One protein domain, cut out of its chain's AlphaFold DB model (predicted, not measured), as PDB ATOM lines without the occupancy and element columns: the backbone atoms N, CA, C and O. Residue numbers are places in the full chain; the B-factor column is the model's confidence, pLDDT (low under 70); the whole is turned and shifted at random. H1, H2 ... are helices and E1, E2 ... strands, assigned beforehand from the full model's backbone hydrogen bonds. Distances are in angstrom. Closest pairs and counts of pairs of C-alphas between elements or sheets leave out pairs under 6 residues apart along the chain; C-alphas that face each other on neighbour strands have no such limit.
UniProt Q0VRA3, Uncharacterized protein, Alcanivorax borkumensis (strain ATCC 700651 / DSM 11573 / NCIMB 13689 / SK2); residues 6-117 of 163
ATOM      1  N   GLU A   6     124.609 158.793 136.264       90.19
ATOM      2  CA  GLU A   6     125.266 157.921 137.222       90.19
ATOM      3  C   GLU A   6     125.254 158.548 138.617       90.19
ATOM      4  O   GLU A   6     124.786 157.906 139.558       90.19
ATOM      5  N   ALA A   7     125.616 159.829 138.753       91.31
ATOM      6  CA  ALA A   7     125.512 160.534 140.030       91.31
ATOM      7  C   ALA A   7     124.075 160.551 140.573       91.31
ATOM      8  O   ALA A   7     123.856 160.385 141.777       91.31
ATOM      9  N   ALA A   8     123.070 160.687 139.701       93.31
ATOM     10  CA  ALA A   8     121.674 160.571 140.121       93.31
ATOM     11  C   ALA A   8     121.375 159.180 140.714       93.31
ATOM     12  O   ALA A   8     120.729 159.080 141.760       93.31
ATOM     13  N   LEU A   9     121.886 158.110 140.098       95.06
ATOM     14  CA  LEU A   9     121.714 156.735 140.572       95.06
ATOM     15  C   LEU A   9     122.486 156.442 141.867       95.06
ATOM     16  O   LEU A   9     121.959 155.762 142.751       95.06
ATOM     17  N   VAL A  10     123.685 157.012 142.024       94.56
ATOM     18  CA  VAL A  10     124.488 156.947 143.258       94.56
ATOM     19  C   VAL A  10     123.689 157.465 144.457       94.56
ATOM     20  O   VAL A  10     123.710 156.853 145.526       94.56
ATOM     21  N   HIS A  11     122.933 158.552 144.288       93.94
ATOM     22  CA  HIS A  11     122.066 159.089 145.342       93.94
ATOM     23  C   HIS A  11     120.721 158.361 145.458       93.94
ATOM     24  O   HIS A  11     120.177 158.229 146.559       93.94
ATOM     25  N   TYR A  12     120.192 157.863 144.343       96.75
ATOM     26  CA  TYR A  12     118.924 157.145 144.296       96.75
ATOM     27  C   TYR A  12     118.961 155.827 145.078       96.75
ATOM     28  O   TYR A  12     118.069 155.574 145.888       96.75
ATOM     29  N   PHE A  13     119.979 154.981 144.876       97.38
ATOM     30  CA  PHE A  13     119.980 153.634 145.457       97.38
ATOM     31  C   PHE A  13     119.948 153.604 146.993       97.38
ATOM     32  O   PHE A  13     119.203 152.786 147.538       97.38
ATOM     33  N   PRO A  14     120.664 154.478 147.727       96.50
ATOM     34  CA  PRO A  14     120.501 154.595 149.175       96.50
ATOM     35  C   PRO A  14     119.088 155.012 149.605       96.50
ATOM     36  O   PRO A  14     118.570 154.488 150.593       96.50
ATOM     37  N   ALA A  15     118.446 155.930 148.870       97.50
ATOM     38  CA  ALA A  15     117.081 156.367 149.164       97.50
ATOM     39  C   ALA A  15     116.074 155.226 148.944       97.50
ATOM     40  O   ALA A  15     115.279 154.923 149.835       97.50
ATOM     41  N   LEU A  16     116.186 154.537 147.804       98.25
ATOM     42  CA  LEU A  16     115.439 153.322 147.498       98.25
ATOM     43  C   LEU A  16     115.618 152.268 148.593       98.25
ATOM     44  O   LEU A  16     114.636 151.720 149.087       98.25
ATOM     45  N   ASP A  17     116.857 152.000 149.006       97.56
ATOM     46  CA  ASP A  17     117.156 150.974 150.003       97.56
ATOM     47  C   ASP A  17     116.545 151.298 151.372       97.56
ATOM     48  O   ASP A  17     115.951 150.430 152.019       97.56
ATOM     49  N   LYS A  18     116.637 152.565 151.802       97.75
ATOM     50  CA  LYS A  18     116.022 153.049 153.047       97.75
ATOM     51  C   LYS A  18     114.507 152.840 153.022       97.75
ATOM     52  O   LYS A  18     113.944 152.374 154.013       97.75
ATOM     53  N   THR A  19     113.853 153.145 151.904       98.25
ATOM     54  CA  THR A  19     112.409 152.948 151.724       98.25
ATOM     55  C   THR A  19     112.037 151.468 151.670       98.25
ATOM     56  O   THR A  19     111.188 151.019 152.439       98.25
ATOM     57  N   ALA A  20     112.730 150.675 150.854       98.19
ATOM     58  CA  ALA A  20     112.487 149.243 150.722       98.19
ATOM     59  C   ALA A  20     112.685 148.492 152.050       98.19
ATOM     60  O   ALA A  20     111.934 147.567 152.362       98.19
ATOM     61  N   LYS A  21     113.651 148.914 152.878       98.31
ATOM     62  CA  LYS A  21     113.877 148.356 154.219       98.31
ATOM     63  C   LYS A  21     112.730 148.653 155.188       98.31
ATOM     64  O   LYS A  21     112.419 147.790 156.001       98.31
ATOM     65  N   LYS A  22     112.088 149.828 155.113       98.06
ATOM     66  CA  LYS A  22     110.889 150.127 155.922       98.06
ATOM     67  C   LYS A  22     109.737 149.176 155.562       98.06
ATOM     68  O   LYS A  22     109.067 148.684 156.463       98.06
ATOM     69  N   ARG A  23     109.561 148.873 154.269       97.62
ATOM     70  CA  ARG A  23     108.528 147.947 153.770       97.62
ATOM     71  C   ARG A  23     108.820 146.483 154.117       97.62
ATOM     72  O   ARG A  23     107.917 145.740 154.482       97.62
ATOM     73  N   ARG A  24     110.081 146.051 153.986       97.88
ATOM     74  CA  ARG A  24     110.520 144.653 154.169       97.88
ATOM     75  C   ARG A  24     111.773 144.573 155.058       97.88
ATOM     76  O   ARG A  24     112.863 144.294 154.553       97.88
ATOM     77  N   PRO A  25     111.658 144.787 156.383       97.19
ATOM     78  CA  PRO A  25     112.819 144.904 157.273       97.19
ATOM     79  C   PRO A  25     113.622 143.606 157.436       97.19
ATOM     80  O   PRO A  25     114.824 143.670 157.685       97.19
ATOM     81  N   ALA A  26     112.980 142.444 157.278       97.56
ATOM     82  CA  ALA A  26     113.621 141.133 157.404       97.56
ATOM     83  C   ALA A  26     114.334 140.657 156.119       97.56
ATOM     84  O   ALA A  26     115.121 139.717 156.174       97.56
ATOM     85  N   ALA A  27     114.068 141.289 154.970       97.12
ATOM     86  CA  ALA A  27     114.608 140.868 153.678       97.12
ATOM     87  C   ALA A  27     116.038 141.384 153.442       97.12
ATOM     88  O   ALA A  27     116.425 142.486 153.864       97.12
ATOM     89  N   LYS A  28     116.836 140.609 152.697       96.81
ATOM     90  CA  LYS A  28     118.191 141.030 152.306       96.81
ATOM     91  C   LYS A  28     118.137 142.192 151.312       96.81
ATOM     92  O   LYS A  28     117.126 142.437 150.661       96.81
ATOM     93  N   VAL A  29     119.259 142.902 151.158       94.44
ATOM     94  CA  VAL A  29     119.333 144.118 150.320       94.44
ATOM     95  C   VAL A  29     118.918 143.901 148.877       94.44
ATOM     96  O   VAL A  29     118.149 144.689 148.336       94.44
ATOM     97  N   GLY A  30     119.361 142.804 148.269       95.62
ATOM     98  CA  GLY A  30     118.956 142.490 146.904       95.62
ATOM     99  C   GLY A  30     117.476 142.158 146.783       95.62
ATOM    100  O   GLY A  30     116.832 142.607 145.843       95.62
ATOM    101  N   GLU A  31     116.932 141.417 147.746       97.31
ATOM    102  CA  GLU A  31     115.525 141.011 147.752       97.31
ATOM    103  C   GLU A  31     114.603 142.220 147.896       97.31
ATOM    104  O   GLU A  31     113.686 142.383 147.098       97.31
ATOM    105  N   ARG A  32     114.872 143.111 148.859       97.81
ATOM    106  CA  ARG A  32     114.025 144.289 149.090       97.81
ATOM    107  C   ARG A  32     114.075 145.292 147.941       97.81
ATOM    108  O   ARG A  32     113.032 145.829 147.591       97.81
ATOM    109  N   ILE A  33     115.249 145.516 147.339       97.62
ATOM    110  CA  ILE A  33     115.387 146.424 146.193       97.62
ATOM    111  C   ILE A  33     114.628 145.876 144.985       97.62
ATOM    112  O   ILE A  33     113.814 146.598 144.418       97.62
ATOM    113  N   ARG A  34     114.840 144.603 144.620       98.12
ATOM    114  CA  ARG A  34     114.120 143.991 143.492       98.12
ATOM    115  C   ARG A  34     112.615 143.985 143.728       98.12
ATOM    116  O   ARG A  34     111.882 144.406 142.850       98.12
ATOM    117  N   ALA A  35     112.169 143.596 144.922       97.94
ATOM    118  CA  ALA A  35     110.748 143.579 145.249       97.94
ATOM    119  C   ALA A  35     110.120 144.981 145.240       97.94
ATOM    120  O   ALA A  35     108.983 145.121 144.824       97.94
ATOM    121  N   PHE A  36     110.834 146.029 145.668       98.31
ATOM    122  CA  PHE A  36     110.317 147.398 145.551       98.31
ATOM    123  C   PHE A  36     110.193 147.836 144.089       98.31
ATOM    124  O   PHE A  36     109.187 148.421 143.713       98.31
ATOM    125  N   LEU A  37     111.217 147.577 143.272       97.94
ATOM    126  CA  LEU A  37     111.189 147.928 141.851       97.94
ATOM    127  C   LEU A  37     110.075 147.190 141.106       97.94
ATOM    128  O   LEU A  37     109.504 147.756 140.183       97.94
ATOM    129  N   ASP A  38     109.781 145.959 141.520       96.94
ATOM    130  CA  ASP A  38     108.672 145.155 141.014       96.94
ATOM    131  C   ASP A  38     107.312 145.721 141.465       96.94
ATOM    132  O   ASP A  38     106.476 146.011 140.619       96.94
ATOM    133  N   ASP A  39     107.129 146.007 142.766       96.12
ATOM    134  CA  ASP A  39     105.889 146.585 143.331       96.12
ATOM    135  C   ASP A  39     105.458 147.911 142.670       96.12
ATOM    136  O   ASP A  39     104.287 148.301 142.737       96.12
ATOM    137  N   GLU A  40     106.434 148.674 142.173       96.88
ATOM    138  CA  GLU A  40     106.246 150.028 141.650       96.88
ATOM    139  C   GLU A  40     106.513 150.114 140.134       96.88
ATOM    140  O   GLU A  40     106.534 151.219 139.581       96.88
ATOM    141  N   LEU A  41     106.713 148.981 139.444       96.31
ATOM    142  CA  LEU A  41     107.101 148.942 138.029       96.31
ATOM    143  C   LEU A  41     106.084 149.652 137.131       96.31
ATOM    144  O   LEU A  41     106.474 150.404 136.234       96.31
ATOM    145  N   GLU A  42     104.787 149.473 137.368       95.69
ATOM    146  CA  GLU A  42     103.741 150.121 136.577       95.69
ATOM    147  C   GLU A  42     103.778 151.645 136.733       95.69
ATOM    148  O   GLU A  42     103.607 152.367 135.754       95.69
ATOM    149  N   ILE A  43     104.061 152.154 137.939       96.69
ATOM    150  CA  ILE A  43     104.204 153.598 138.186       96.69
ATOM    151  C   ILE A  43     105.474 154.127 137.517       96.69
ATOM    152  O   ILE A  43     105.438 155.156 136.842       96.69
ATOM    153  N   ILE A  44     106.600 153.424 137.682       97.38
ATOM    154  CA  ILE A  44     107.886 153.815 137.091       97.38
ATOM    155  C   ILE A  44     107.757 153.892 135.567       97.38
ATOM    156  O   ILE A  44     108.153 154.889 134.964       97.38
ATOM    157  N   SER A  45     107.185 152.854 134.954       95.50
ATOM    158  CA  SER A  45     106.994 152.765 133.507       95.50
ATOM    159  C   SER A  45     106.012 153.805 132.977       95.50
ATOM    160  O   SER A  45     106.329 154.465 131.981       95.50
ATOM    161  N   ASP A  46     104.883 154.023 133.662       95.81
ATOM    162  CA  ASP A  46     103.908 155.037 133.264       95.81
ATOM    163  C   ASP A  46     104.530 156.427 133.269       95.81
ATOM    164  O   ASP A  46     104.425 157.139 132.274       95.81
ATOM    165  N   ILE A  47     105.233 156.801 134.341       95.44
ATOM    166  CA  ILE A  47     105.911 158.100 134.423       95.44
ATOM    167  C   ILE A  47     106.969 158.219 133.323       95.44
ATOM    168  O   ILE A  47     107.082 159.263 132.681       95.44
ATOM    169  N   ALA A  48     107.744 157.158 133.091       94.25
ATOM    170  CA  ALA A  48     108.857 157.203 132.158       94.25
ATOM    171  C   ALA A  48     108.419 157.249 130.687       94.25
ATOM    172  O   ALA A  48     109.086 157.893 129.874       94.25
ATOM    173  N   THR A  49     107.332 156.558 130.332       92.06
ATOM    174  CA  THR A  49     107.004 156.237 128.931       92.06
ATOM    175  C   THR A  49     105.556 156.516 128.526       92.06
ATOM    176  O   THR A  49     105.208 156.300 127.364       92.06
ATOM    177  N   LYS A  50     104.701 156.980 129.451       92.38
ATOM    178  CA  LYS A  50     103.235 157.085 129.265       92.38
ATOM    179  C   LYS A  50     102.607 155.745 128.849       92.38
ATOM    180  O   LYS A  50     101.609 155.717 128.136       92.38
ATOM    181  N   ASN A  51     103.233 154.645 129.265       92.00
ATOM    182  CA  ASN A  51     102.818 153.272 129.019       92.00
ATOM    183  C   ASN A  51     103.192 152.407 130.221       92.00
ATOM    184  O   ASN A  51     104.167 152.684 130.914       92.00
ATOM    185  N   ILE A  52     102.456 151.320 130.423       91.69
ATOM    186  CA  ILE A  52     102.807 150.291 131.400       91.69
ATOM    187  C   ILE A  52     103.501 149.165 130.650       91.69
ATOM    188  O   ILE A  52     102.939 148.630 129.692       91.69
ATOM    189  N   PHE A  53     104.703 148.788 131.080       86.00
ATOM    190  CA  PHE A  53     105.381 147.622 130.523       86.00
ATOM    191  C   PHE A  53     105.925 146.724 131.629       86.00
ATOM    192  O   PHE A  53     106.484 147.180 132.623       86.00
ATOM    193  N   ILE A  54     105.767 145.424 131.407       88.00
ATOM    194  CA  ILE A  54     106.343 144.354 132.210       88.00
ATOM    195  C   ILE A  54     107.161 143.526 131.233       88.00
ATOM    196  O   ILE A  54     106.640 143.069 130.214       88.00
ATOM    197  N   VAL A  55     108.455 143.389 131.499       89.56
ATOM    198  CA  VAL A  55     109.392 142.796 130.546       89.56
ATOM    199  C   VAL A  55     110.364 141.865 131.249       89.56
ATOM    200  O   VAL A  55     110.894 142.169 132.320       89.56
ATOM    201  N   ASN A  56     110.606 140.729 130.605       92.12
ATOM    202  CA  ASN A  56     111.682 139.807 130.913       92.12
ATOM    203  C   ASN A  56     112.348 139.436 129.587       92.12
ATOM    204  O   ASN A  56     111.677 138.939 128.682       92.12
ATOM    205  N   CYS A  57     113.643 139.708 129.464       92.38
ATOM    206  CA  CYS A  57     114.429 139.333 128.298       92.38
ATOM    207  C   CYS A  57     115.570 138.418 128.738       92.38
ATOM    208  O   CYS A  57     116.355 138.783 129.612       92.38
ATOM    209  N   ASN A  58     115.653 137.219 128.156       91.44
ATOM    210  CA  ASN A  58     116.688 136.225 128.461       91.44
ATOM    211  C   ASN A  58     116.832 135.908 129.966       91.44
ATOM    212  O   ASN A  58     117.933 135.679 130.462       91.44
ATOM    213  N   GLY A  59     115.716 135.905 130.703       91.50
ATOM    214  CA  GLY A  59     115.707 135.656 132.144       91.50
ATOM    215  C   GLY A  59     116.082 136.868 132.996       91.50
ATOM    216  O   GLY A  59     116.229 136.709 134.201       91.50
ATOM    217  N   VAL A  60     116.232 138.055 132.401       95.38
ATOM    218  CA  VAL A  60     116.491 139.314 133.106       95.38
ATOM    219  C   VAL A  60     115.255 140.201 133.017       95.38
ATOM    220  O   VAL A  60     114.861 140.661 131.944       95.38
ATOM    221  N   SER A  61     114.633 140.440 134.164       96.12
ATOM    222  CA  SER A  61     113.545 141.406 134.328       96.12
ATOM    223  C   SER A  61     114.059 142.839 134.524       96.12
ATOM    224  O   SER A  61     115.230 143.051 134.844       96.12
ATOM    225  N   PHE A  62     113.183 143.841 134.396       95.75
ATOM    226  CA  PHE A  62     113.544 145.234 134.704       95.75
ATOM    227  C   PHE A  62     114.098 145.410 136.136       95.75
ATOM    228  O   PHE A  62     115.184 145.982 136.276       95.75
ATOM    229  N   PRO A  63     113.454 144.884 137.204       96.88
ATOM    230  CA  PRO A  63     114.012 144.945 138.556       96.88
ATOM    231  C   PRO A  63     115.408 144.325 138.666       96.88
ATOM    232  O   PRO A  63     116.271 144.845 139.380       96.88
ATOM    233  N   GLU A  64     115.655 143.224 137.954       96.62
ATOM    234  CA  GLU A  64     116.969 142.584 137.924       96.62
ATOM    235  C   GLU A  64     118.006 143.416 137.180       96.62
ATOM    236  O   GLU A  64     119.117 143.551 137.692       96.62
ATOM    237  N   ALA A  65     117.660 144.010 136.037       96.31
ATOM    238  CA  ALA A  65     118.555 144.879 135.282       96.31
ATOM    239  C   ALA A  65     118.992 146.088 136.126       96.31
ATOM    240  O   ALA A  65     120.187 146.308 136.323       96.31
ATOM    241  N   ILE A  66     118.043 146.810 136.731       96.94
ATOM    242  CA  ILE A  66     118.341 147.968 137.588       96.94
ATOM    243  C   ILE A  66     119.159 147.564 138.824       96.94
ATOM    244  O   ILE A  66     120.072 148.284 139.236       96.94
ATOM    245  N   TYR A  67     118.885 146.403 139.425       97.06
ATOM    246  CA  TYR A  67     119.647 145.941 140.583       97.06
ATOM    247  C   TYR A  67     121.067 145.470 140.226       97.06
ATOM    248  O   TYR A  67     122.025 145.802 140.930       97.06
ATOM    249  N   LYS A  68     121.209 144.655 139.179       95.56
ATOM    250  CA  LYS A  68     122.466 143.991 138.808       95.56
ATOM    251  C   LYS A  68     123.398 144.944 138.068       95.56
ATOM    252  O   LYS A  68     124.551 145.069 138.457       95.56
ATOM    253  N   PHE A  69     122.887 145.624 137.048       95.94
ATOM    254  CA  PHE A  69     123.671 146.517 136.193       95.94
ATOM    255  C   PHE A  69     123.754 147.934 136.775       95.94
ATOM    256  O   PHE A  69     124.733 148.638 136.570       95.94
ATOM    257  N   GLY A  70     122.752 148.334 137.565       95.62
ATOM    258  CA  GLY A  70     122.743 149.602 138.290       95.62
ATOM    259  C   GLY A  70     123.390 149.502 139.664       95.62
ATOM    260  O   GLY A  70     124.580 149.749 139.845       95.62
ATOM    261  N   ARG A  71     122.579 149.129 140.660       95.62
ATOM    262  CA  ARG A  71     122.955 149.200 142.080       95.62
ATOM    263  C   ARG A  71     124.225 148.424 142.396       95.62
ATOM    264  O   ARG A  71     125.038 148.887 143.189       95.62
ATOM    265  N   THR A  72     124.337 147.201 141.884       94.88
ATOM    266  CA  THR A  72     125.455 146.309 142.211       94.88
ATOM    267  C   THR A  72     126.739 146.827 141.580       94.88
ATOM    268  O   THR A  72     127.707 146.994 142.308       94.88
ATOM    269  N   SER A  73     126.722 147.180 140.293       94.50
ATOM    270  CA  SER A  73     127.887 147.775 139.628       94.50
ATOM    271  C   SER A  73     128.375 149.035 140.345       94.50
ATOM    272  O   SER A  73     129.507 149.066 140.808       94.50
ATOM    273  N   ILE A  74     127.487 150.002 140.607       93.94
ATOM    274  CA  ILE A  74     127.864 151.247 141.299       93.94
ATOM    275  C   ILE A  74     128.430 150.980 142.702       93.94
ATOM    276  O   ILE A  74     129.378 151.632 143.128       93.94
ATOM    277  N   ALA A  75     127.871 150.020 143.443       91.69
ATOM    278  CA  ALA A  75     128.332 149.722 144.799       91.69
ATOM    279  C   ALA A  75     129.686 148.991 144.857       91.69
ATOM    280  O   ALA A  75     130.350 149.064 145.889       91.69
ATOM    281  N   HIS A  76     130.051 148.247 143.811       91.50
ATOM    282  CA  HIS A  76     131.247 147.400 143.790       91.50
ATOM    283  C   HIS A  76     132.376 147.992 142.939       91.50
ATOM    284  O   HIS A  76     133.519 147.998 143.385       91.50
ATOM    285  N   GLU A  77     132.039 148.534 141.773       91.00
ATOM    286  CA  GLU A  77     132.980 149.045 140.771       91.00
ATOM    287  C   GLU A  77     133.008 150.583 140.723       91.00
ATOM    288  O   GLU A  77     133.909 151.169 140.136       91.00
ATOM    289  N   GLY A  78     132.048 151.255 141.368       88.25
ATOM    290  CA  GLY A  78     131.967 152.720 141.400       88.25
ATOM    291  C   GLY A  78     131.355 153.356 140.150       88.25
ATOM    292  O   GLY A  78     131.194 154.569 140.139       88.25
ATOM    293  N   GLU A  79     130.973 152.551 139.158       91.75
ATOM    294  CA  GLU A  79     130.407 152.985 137.877       91.75
ATOM    295  C   GLU A  79     129.236 152.090 137.436       91.75
ATOM    296  O   GLU A  79     129.038 150.972 137.939       91.75
ATOM    297  N   LEU A  80     128.421 152.589 136.509       92.12
ATOM    298  CA  LEU A  80     127.313 151.847 135.915       92.12
ATOM    299  C   LEU A  80     127.824 150.728 134.996       92.12
ATOM    300  O   LEU A  80     128.755 150.920 134.218       92.12
ATOM    301  N   ASP A  81     127.191 149.554 135.040       94.94
ATOM    302  CA  ASP A  81     127.543 148.465 134.124       94.94
ATOM    303  C   ASP A  81     127.207 148.889 132.684       94.94
ATOM    304  O   ASP A  81     126.077 149.328 132.450       94.94
ATOM    305  N   PRO A  82     128.104 148.704 131.695       92.88
ATOM    306  CA  PRO A  82     127.868 149.118 130.310       92.88
ATOM    307  C   PRO A  82     126.611 148.525 129.661       92.88
ATOM    308  O   PRO A  82     126.146 149.031 128.640       92.88
ATOM    309  N   ARG A  83     126.047 147.449 130.227       94.69
ATOM    310  CA  ARG A  83     124.771 146.868 129.792       94.69
ATOM    311  C   ARG A  83     123.559 147.690 130.199       94.69
ATOM    312  O   ARG A  83     122.481 147.399 129.703       94.69
ATOM    313  N   LEU A  84     123.686 148.676 131.080       94.44
ATOM    314  CA  LEU A  84     122.608 149.584 131.453       94.44
ATOM    315  C   LEU A  84     123.030 151.010 131.131       94.44
ATOM    316  O   LEU A  84     124.037 151.493 131.623       94.44
ATOM    317  N   ASN A  85     122.232 151.702 130.327       92.88
ATOM    318  CA  ASN A  85     122.488 153.082 129.946       92.88
ATOM    319  C   ASN A  85     121.206 153.897 130.026       92.88
ATOM    320  O   ASN A  85     120.113 153.390 129.773       92.88
ATOM    321  N   PHE A  86     121.357 155.182 130.339       92.38
ATOM    322  CA  PHE A  86     120.258 156.137 130.326       92.38
ATOM    323  C   PHE A  86     120.513 157.205 129.270       92.38
ATOM    324  O   PHE A  86     121.209 158.184 129.521       92.38
ATOM    325  N   ASN A  87     119.982 157.031 128.064       85.38
ATOM    326  CA  ASN A  87     120.084 158.045 127.021       85.38
ATOM    327  C   ASN A  87     118.878 158.003 126.073       85.38
ATOM    328  O   ASN A  87     118.125 157.037 126.027       85.38
ATOM    329  N   ASN A  88     118.680 159.089 125.324       75.75
ATOM    330  CA  ASN A  88     117.603 159.206 124.333       75.75
ATOM    331  C   ASN A  88     118.105 158.998 122.896       75.75
ATOM    332  O   ASN A  88     117.404 159.346 121.951       75.75
ATOM    333  N   ASN A  89     119.328 158.496 122.710       72.62
ATOM    334  CA  ASN A  89     120.011 158.600 121.421       72.62
ATOM    335  C   ASN A  89     119.509 157.572 120.393       72.62
ATOM    336  O   ASN A  89     119.516 157.873 119.203       72.62
ATOM    337  N   SER A  90     119.022 156.409 120.846       69.62
ATOM    338  CA  SER A  90     118.626 155.286 119.972       69.62
ATOM    339  C   SER A  90     117.235 154.713 120.279       69.62
ATOM    340  O   SER A  90     116.897 153.625 119.824       69.62
ATOM    341  N   GLY A  91     116.417 155.428 121.058       81.81
ATOM    342  CA  GLY A  91     115.178 154.876 121.614       81.81
ATOM    343  C   GLY A  91     115.434 153.880 122.751       81.81
ATOM    344  O   GLY A  91     116.553 153.775 123.258       81.81
ATOM    345  N   MET A  92     114.375 153.190 123.180       89.56
ATOM    346  CA  MET A  92     114.455 152.199 124.255       89.56
ATOM    347  C   MET A  92     114.910 150.844 123.705       89.56
ATOM    348  O   MET A  92     114.280 150.314 122.792       89.56
ATOM    349  N   GLU A  93     115.962 150.277 124.291       92.12
ATOM    350  CA  GLU A  93     116.476 148.940 123.973       92.12
ATOM    351  C   GLU A  93     116.405 148.055 125.218       92.12
ATOM    352  O   GLU A  93     116.759 148.493 126.314       92.12
ATOM    353  N   ILE A  94     115.919 146.822 125.054       91.75
ATOM    354  CA  ILE A  94     115.828 145.825 126.121       91.75
ATOM    355  C   ILE A  94     116.302 144.485 125.560       91.75
ATOM    356  O   ILE A  94     115.647 143.901 124.697       91.75
ATOM    357  N   GLY A  95     117.428 143.997 126.069       90.12
ATOM    358  CA  GLY A  95     118.021 142.730 125.660       90.12
ATOM    359  C   GLY A  95     119.408 142.552 126.251       90.12
ATOM    360  O   GLY A  95     119.571 142.586 127.473       90.12
ATOM    361  N   ASP A  96     120.398 142.382 125.375       89.44
ATOM    362  CA  ASP A  96     121.812 142.322 125.761       89.44
ATOM    363  C   ASP A  96     122.274 143.637 126.401       89.44
ATOM    364  O   ASP A  96     123.068 143.628 127.347       89.44
ATOM    365  N   THR A  97     121.715 144.757 125.930       92.88
ATOM    366  CA  THR A  97     121.793 146.053 126.596       92.88
ATOM    367  C   THR A  97     120.402 146.574 126.957       92.88
ATOM    368  O   THR A  97     119.388 146.236 126.346       92.88
ATOM    369  N   TRP A  98     120.365 147.375 128.012       94.00
ATOM    370  CA  TRP A  98     119.206 148.074 128.533       94.00
ATOM    371  C   TRP A  98     119.462 149.561 128.352       94.00
ATOM    372  O   TRP A  98     120.049 150.210 129.218       94.00
ATOM    373  N   ASN A  99     119.059 150.094 127.203       93.62
ATOM    374  CA  ASN A  99     119.104 151.526 126.956       93.62
ATOM    375  C   ASN A  99     117.747 152.130 127.297       93.62
ATOM    376  O   ASN A  99     116.771 151.936 126.573       93.62
ATOM    377  N   LEU A 100     117.674 152.842 128.415       94.00
ATOM    378  CA  LEU A 100     116.440 153.414 128.927       94.00
ATOM    379  C   LEU A 100     116.426 154.938 128.738       94.00
ATOM    380  O   LEU A 100     117.433 155.608 128.956       94.00
ATOM    381  N   PRO A 101     115.276 155.538 128.404       93.25
ATOM    382  CA  PRO A 101     115.106 156.980 128.490       93.25
ATOM    383  C   PRO A 101     115.462 157.523 129.890       93.25
ATOM    384  O   PRO A 101     115.085 156.921 130.897       93.25
ATOM    385  N   PRO A 102     116.094 158.705 130.016       92.75
ATOM    386  CA  PRO A 102     116.369 159.319 131.317       92.75
ATOM    387  C   PRO A 102     115.134 159.574 132.190       92.75
ATOM    388  O   PRO A 102     115.258 159.700 133.406       92.75
ATOM    389  N   SER A 103     113.940 159.622 131.595       93.19
ATOM    390  CA  SER A 103     112.670 159.697 132.323       93.19
ATOM    391  C   SER A 103     112.450 158.500 133.259       93.19
ATOM    392  O   SER A 103     111.715 158.634 134.234       93.19
ATOM    393  N   PHE A 104     113.137 157.369 133.058       95.31
ATOM    394  CA  PHE A 104     113.159 156.277 134.032       95.31
ATOM    395  C   PHE A 104     113.791 156.676 135.358       95.31
ATOM    396  O   PHE A 104     113.287 156.267 136.395       95.31
ATOM    397  N   ILE A 105     114.830 157.512 135.367       95.69
ATOM    398  CA  ILE A 105     115.426 158.008 136.619       95.69
ATOM    399  C   ILE A 105     114.415 158.883 137.367       95.69
ATOM    400  O   ILE A 105     114.300 158.798 138.593       95.69
ATOM    401  N   THR A 106     113.624 159.670 136.633       94.62
ATOM    402  CA  THR A 106     112.495 160.416 137.200       94.62
ATOM    403  C   THR A 106     111.437 159.468 137.764       94.62
ATOM    404  O   THR A 106     111.072 159.620 138.926       94.62
ATOM    405  N   GLY A 107     110.992 158.464 137.002       96.81
ATOM    406  CA  GLY A 107     110.019 157.466 137.464       96.81
ATOM    407  C   GLY A 107     110.490 156.716 138.712       96.81
ATOM    408  O   GLY A 107     109.756 156.626 139.691       96.81
ATOM    409  N   LEU A 108     111.749 156.274 138.723       98.00
ATOM    410  CA  LEU A 108     112.408 155.623 139.855       98.00
ATOM    411  C   LEU A 108     112.404 156.519 141.102       98.00
ATOM    412  O   LEU A 108     112.007 156.082 142.185       98.00
ATOM    413  N   SER A 109     112.810 157.780 140.951       97.38
ATOM    414  CA  SER A 109     112.860 158.750 142.051       97.38
ATOM    415  C   SER A 109     111.467 159.072 142.593       97.38
ATOM    416  O   SER A 109     111.264 159.122 143.806       97.38
ATOM    417  N   ILE A 110     110.490 159.253 141.703       97.56
ATOM    418  CA  ILE A 110     109.109 159.555 142.080       97.56
ATOM    419  C   ILE A 110     108.450 158.354 142.758       97.56
ATOM    420  O   ILE A 110     107.759 158.549 143.752       97.56
ATOM    421  N   ALA A 111     108.727 157.118 142.332       98.19
ATOM    422  CA  ALA A 111     108.241 155.922 143.022       98.19
ATOM    423  C   ALA A 111     108.695 155.878 144.493       98.19
ATOM    424  O   ALA A 111     107.909 155.543 145.379       98.19
ATOM    425  N   VAL A 112     109.936 156.291 144.782       98.44
ATOM    426  CA  VAL A 112     110.427 156.427 146.164       98.44
ATOM    427  C   VAL A 112     109.682 157.533 146.913       98.44
ATOM    428  O   VAL A 112     109.282 157.318 148.053       98.44
ATOM    429  N   ILE A 113     109.454 158.697 146.302       98.19
ATOM    430  CA  ILE A 113     108.709 159.800 146.938       98.19
ATOM    431  C   ILE A 113     107.277 159.368 147.289       98.19
ATOM    432  O   ILE A 113     106.812 159.587 148.407       98.19
ATOM    433  N   LEU A 114     106.599 158.696 146.360       98.25
ATOM    434  CA  LEU A 114     105.216 158.246 146.508       98.25
ATOM    435  C   LEU A 114     105.040 157.135 147.549       98.25
ATOM    436  O   LEU A 114     103.934 156.954 148.057       98.25
ATOM    437  N   ALA A 115     106.099 156.387 147.860       98.25
ATOM    438  CA  ALA A 115     106.044 155.245 148.760       98.25
ATOM    439  C   ALA A 115     105.438 155.632 150.132       98.25
ATOM    440  O   ALA A 115     105.952 156.556 150.773       98.25
ATOM    441  N   PRO A 116     104.387 154.936 150.625       98.00
ATOM    442  CA  PRO A 116     103.721 155.259 151.898       98.00
ATOM    443  C   PRO A 116     104.667 155.323 153.104       98.00
ATOM    444  O   PRO A 116     104.420 156.021 154.084       98.00
ATOM    445  N   GLU A 117     105.793 154.617 153.027       98.00
ATOM    446  CA  GLU A 117     106.847 154.612 154.037       98.00
ATOM    447  C   GLU A 117     107.554 155.973 154.205       98.00
ATOM    448  O   GLU A 117     108.316 156.172 155.162       98.00
TER     449      GLU A 117
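AT A GLANCE: This is residues 6 to 117 of the 163 residues of an uncharacterized protein of Alcanivorax borkumensis (strain ATCC 700651 / DSM 11573 / NCIMB 13689 / SK2) (UniProt Q0VRA3). A compact helical body is built of two helix pairs: H1 and H5 run the same way roughly side by side, and H1 crosses the other pair, H2 and H4. H3 packs on H5, and a small two-stranded sheet, E1 and E2, lies beside H4 at one end of the body. The printed part has 112 residues, with five named helices and two named strands in the order H1 H2 H3 H4 E1 E2 H5; the sheet is parallel and the class is mostly helix. The radius of gyration of the C-alphas is 13.0 A, and the rounded outline spans 39 by 32 by 27 A.

HOW THE PARTS SIT: E1, residues 84 to 86, and E2, residues 98 to 100, are parallel neighbours at 15 degrees, with N 85 and O 98 2.9 A apart and N 100 and O 85 2.8 A apart, both within hydrogen-bond range. Residues 93 to 94 pair antiparallel with residues 98 to 99 of E2. The closest C-alphas of H4, residues 62 to 77, and E1 are those of Phe 69 and Leu 84, 5.7 A apart. H4 touches H2, residues 29 to 39, with its residues 62 to 67 alone, closest at the C-alphas of Pro 63 and Arg 34, 5.0 A; they run opposite ways at a shallow tilt of 33 degrees, only just short of steep. H1, residues 6 to 23, touches H4 at a steep tilt of 65 degrees, with its residues 9 to 13 alone, closest at the C-alphas of Phe 13 and Arg 71, 6.3 A. With residues 16 to 21 alone H1 touches H2, about perpendicular at 88 degrees, closest at the C-alphas of Ala 20 and Arg 32, 5.4 A. H5, residues 103 to 114, touches H1 at a shallow tilt of 31 degrees, the same way, closest at the C-alphas of Val 112 and Leu 16, 6.0 A. H3, residues 41 to 49, touches H5 at a steep tilt of 44 degrees, opposite ways, closest at the C-alphas of Ile 44 and Gly 107, 4.2 A. H4 and H5 are apart. Every O i to N i+4 pair is within hydrogen-bond range in H2, H3 and H5, against 12 of 14 in H1 and 10 of 12 in H4.

IN THESE COORDINATES: H1 begins at C-alpha 6 (125.266, 157.921, 137.222), measures 25.6 A and has a kink of 26 degrees near residue 13. H4 measures 20.7 A, H5 16.1 A, H2 15.4 A and H3 11.7 A; E1 and E2 measure 7.1 A and 6.0 A. H5 ends at C-alpha 114 (105.216, 158.246, 146.508).

THE WHOLE: The C-alphas of Ala 26 and Asn 89, the two farthest apart, are 40.5 A apart. The printed part has no cut. The links H3 to H4 and E1 to E2 are long, with 12 and 11 residues. The mean pLDDT of the printed part is 94.2, and residue 90 is under 70.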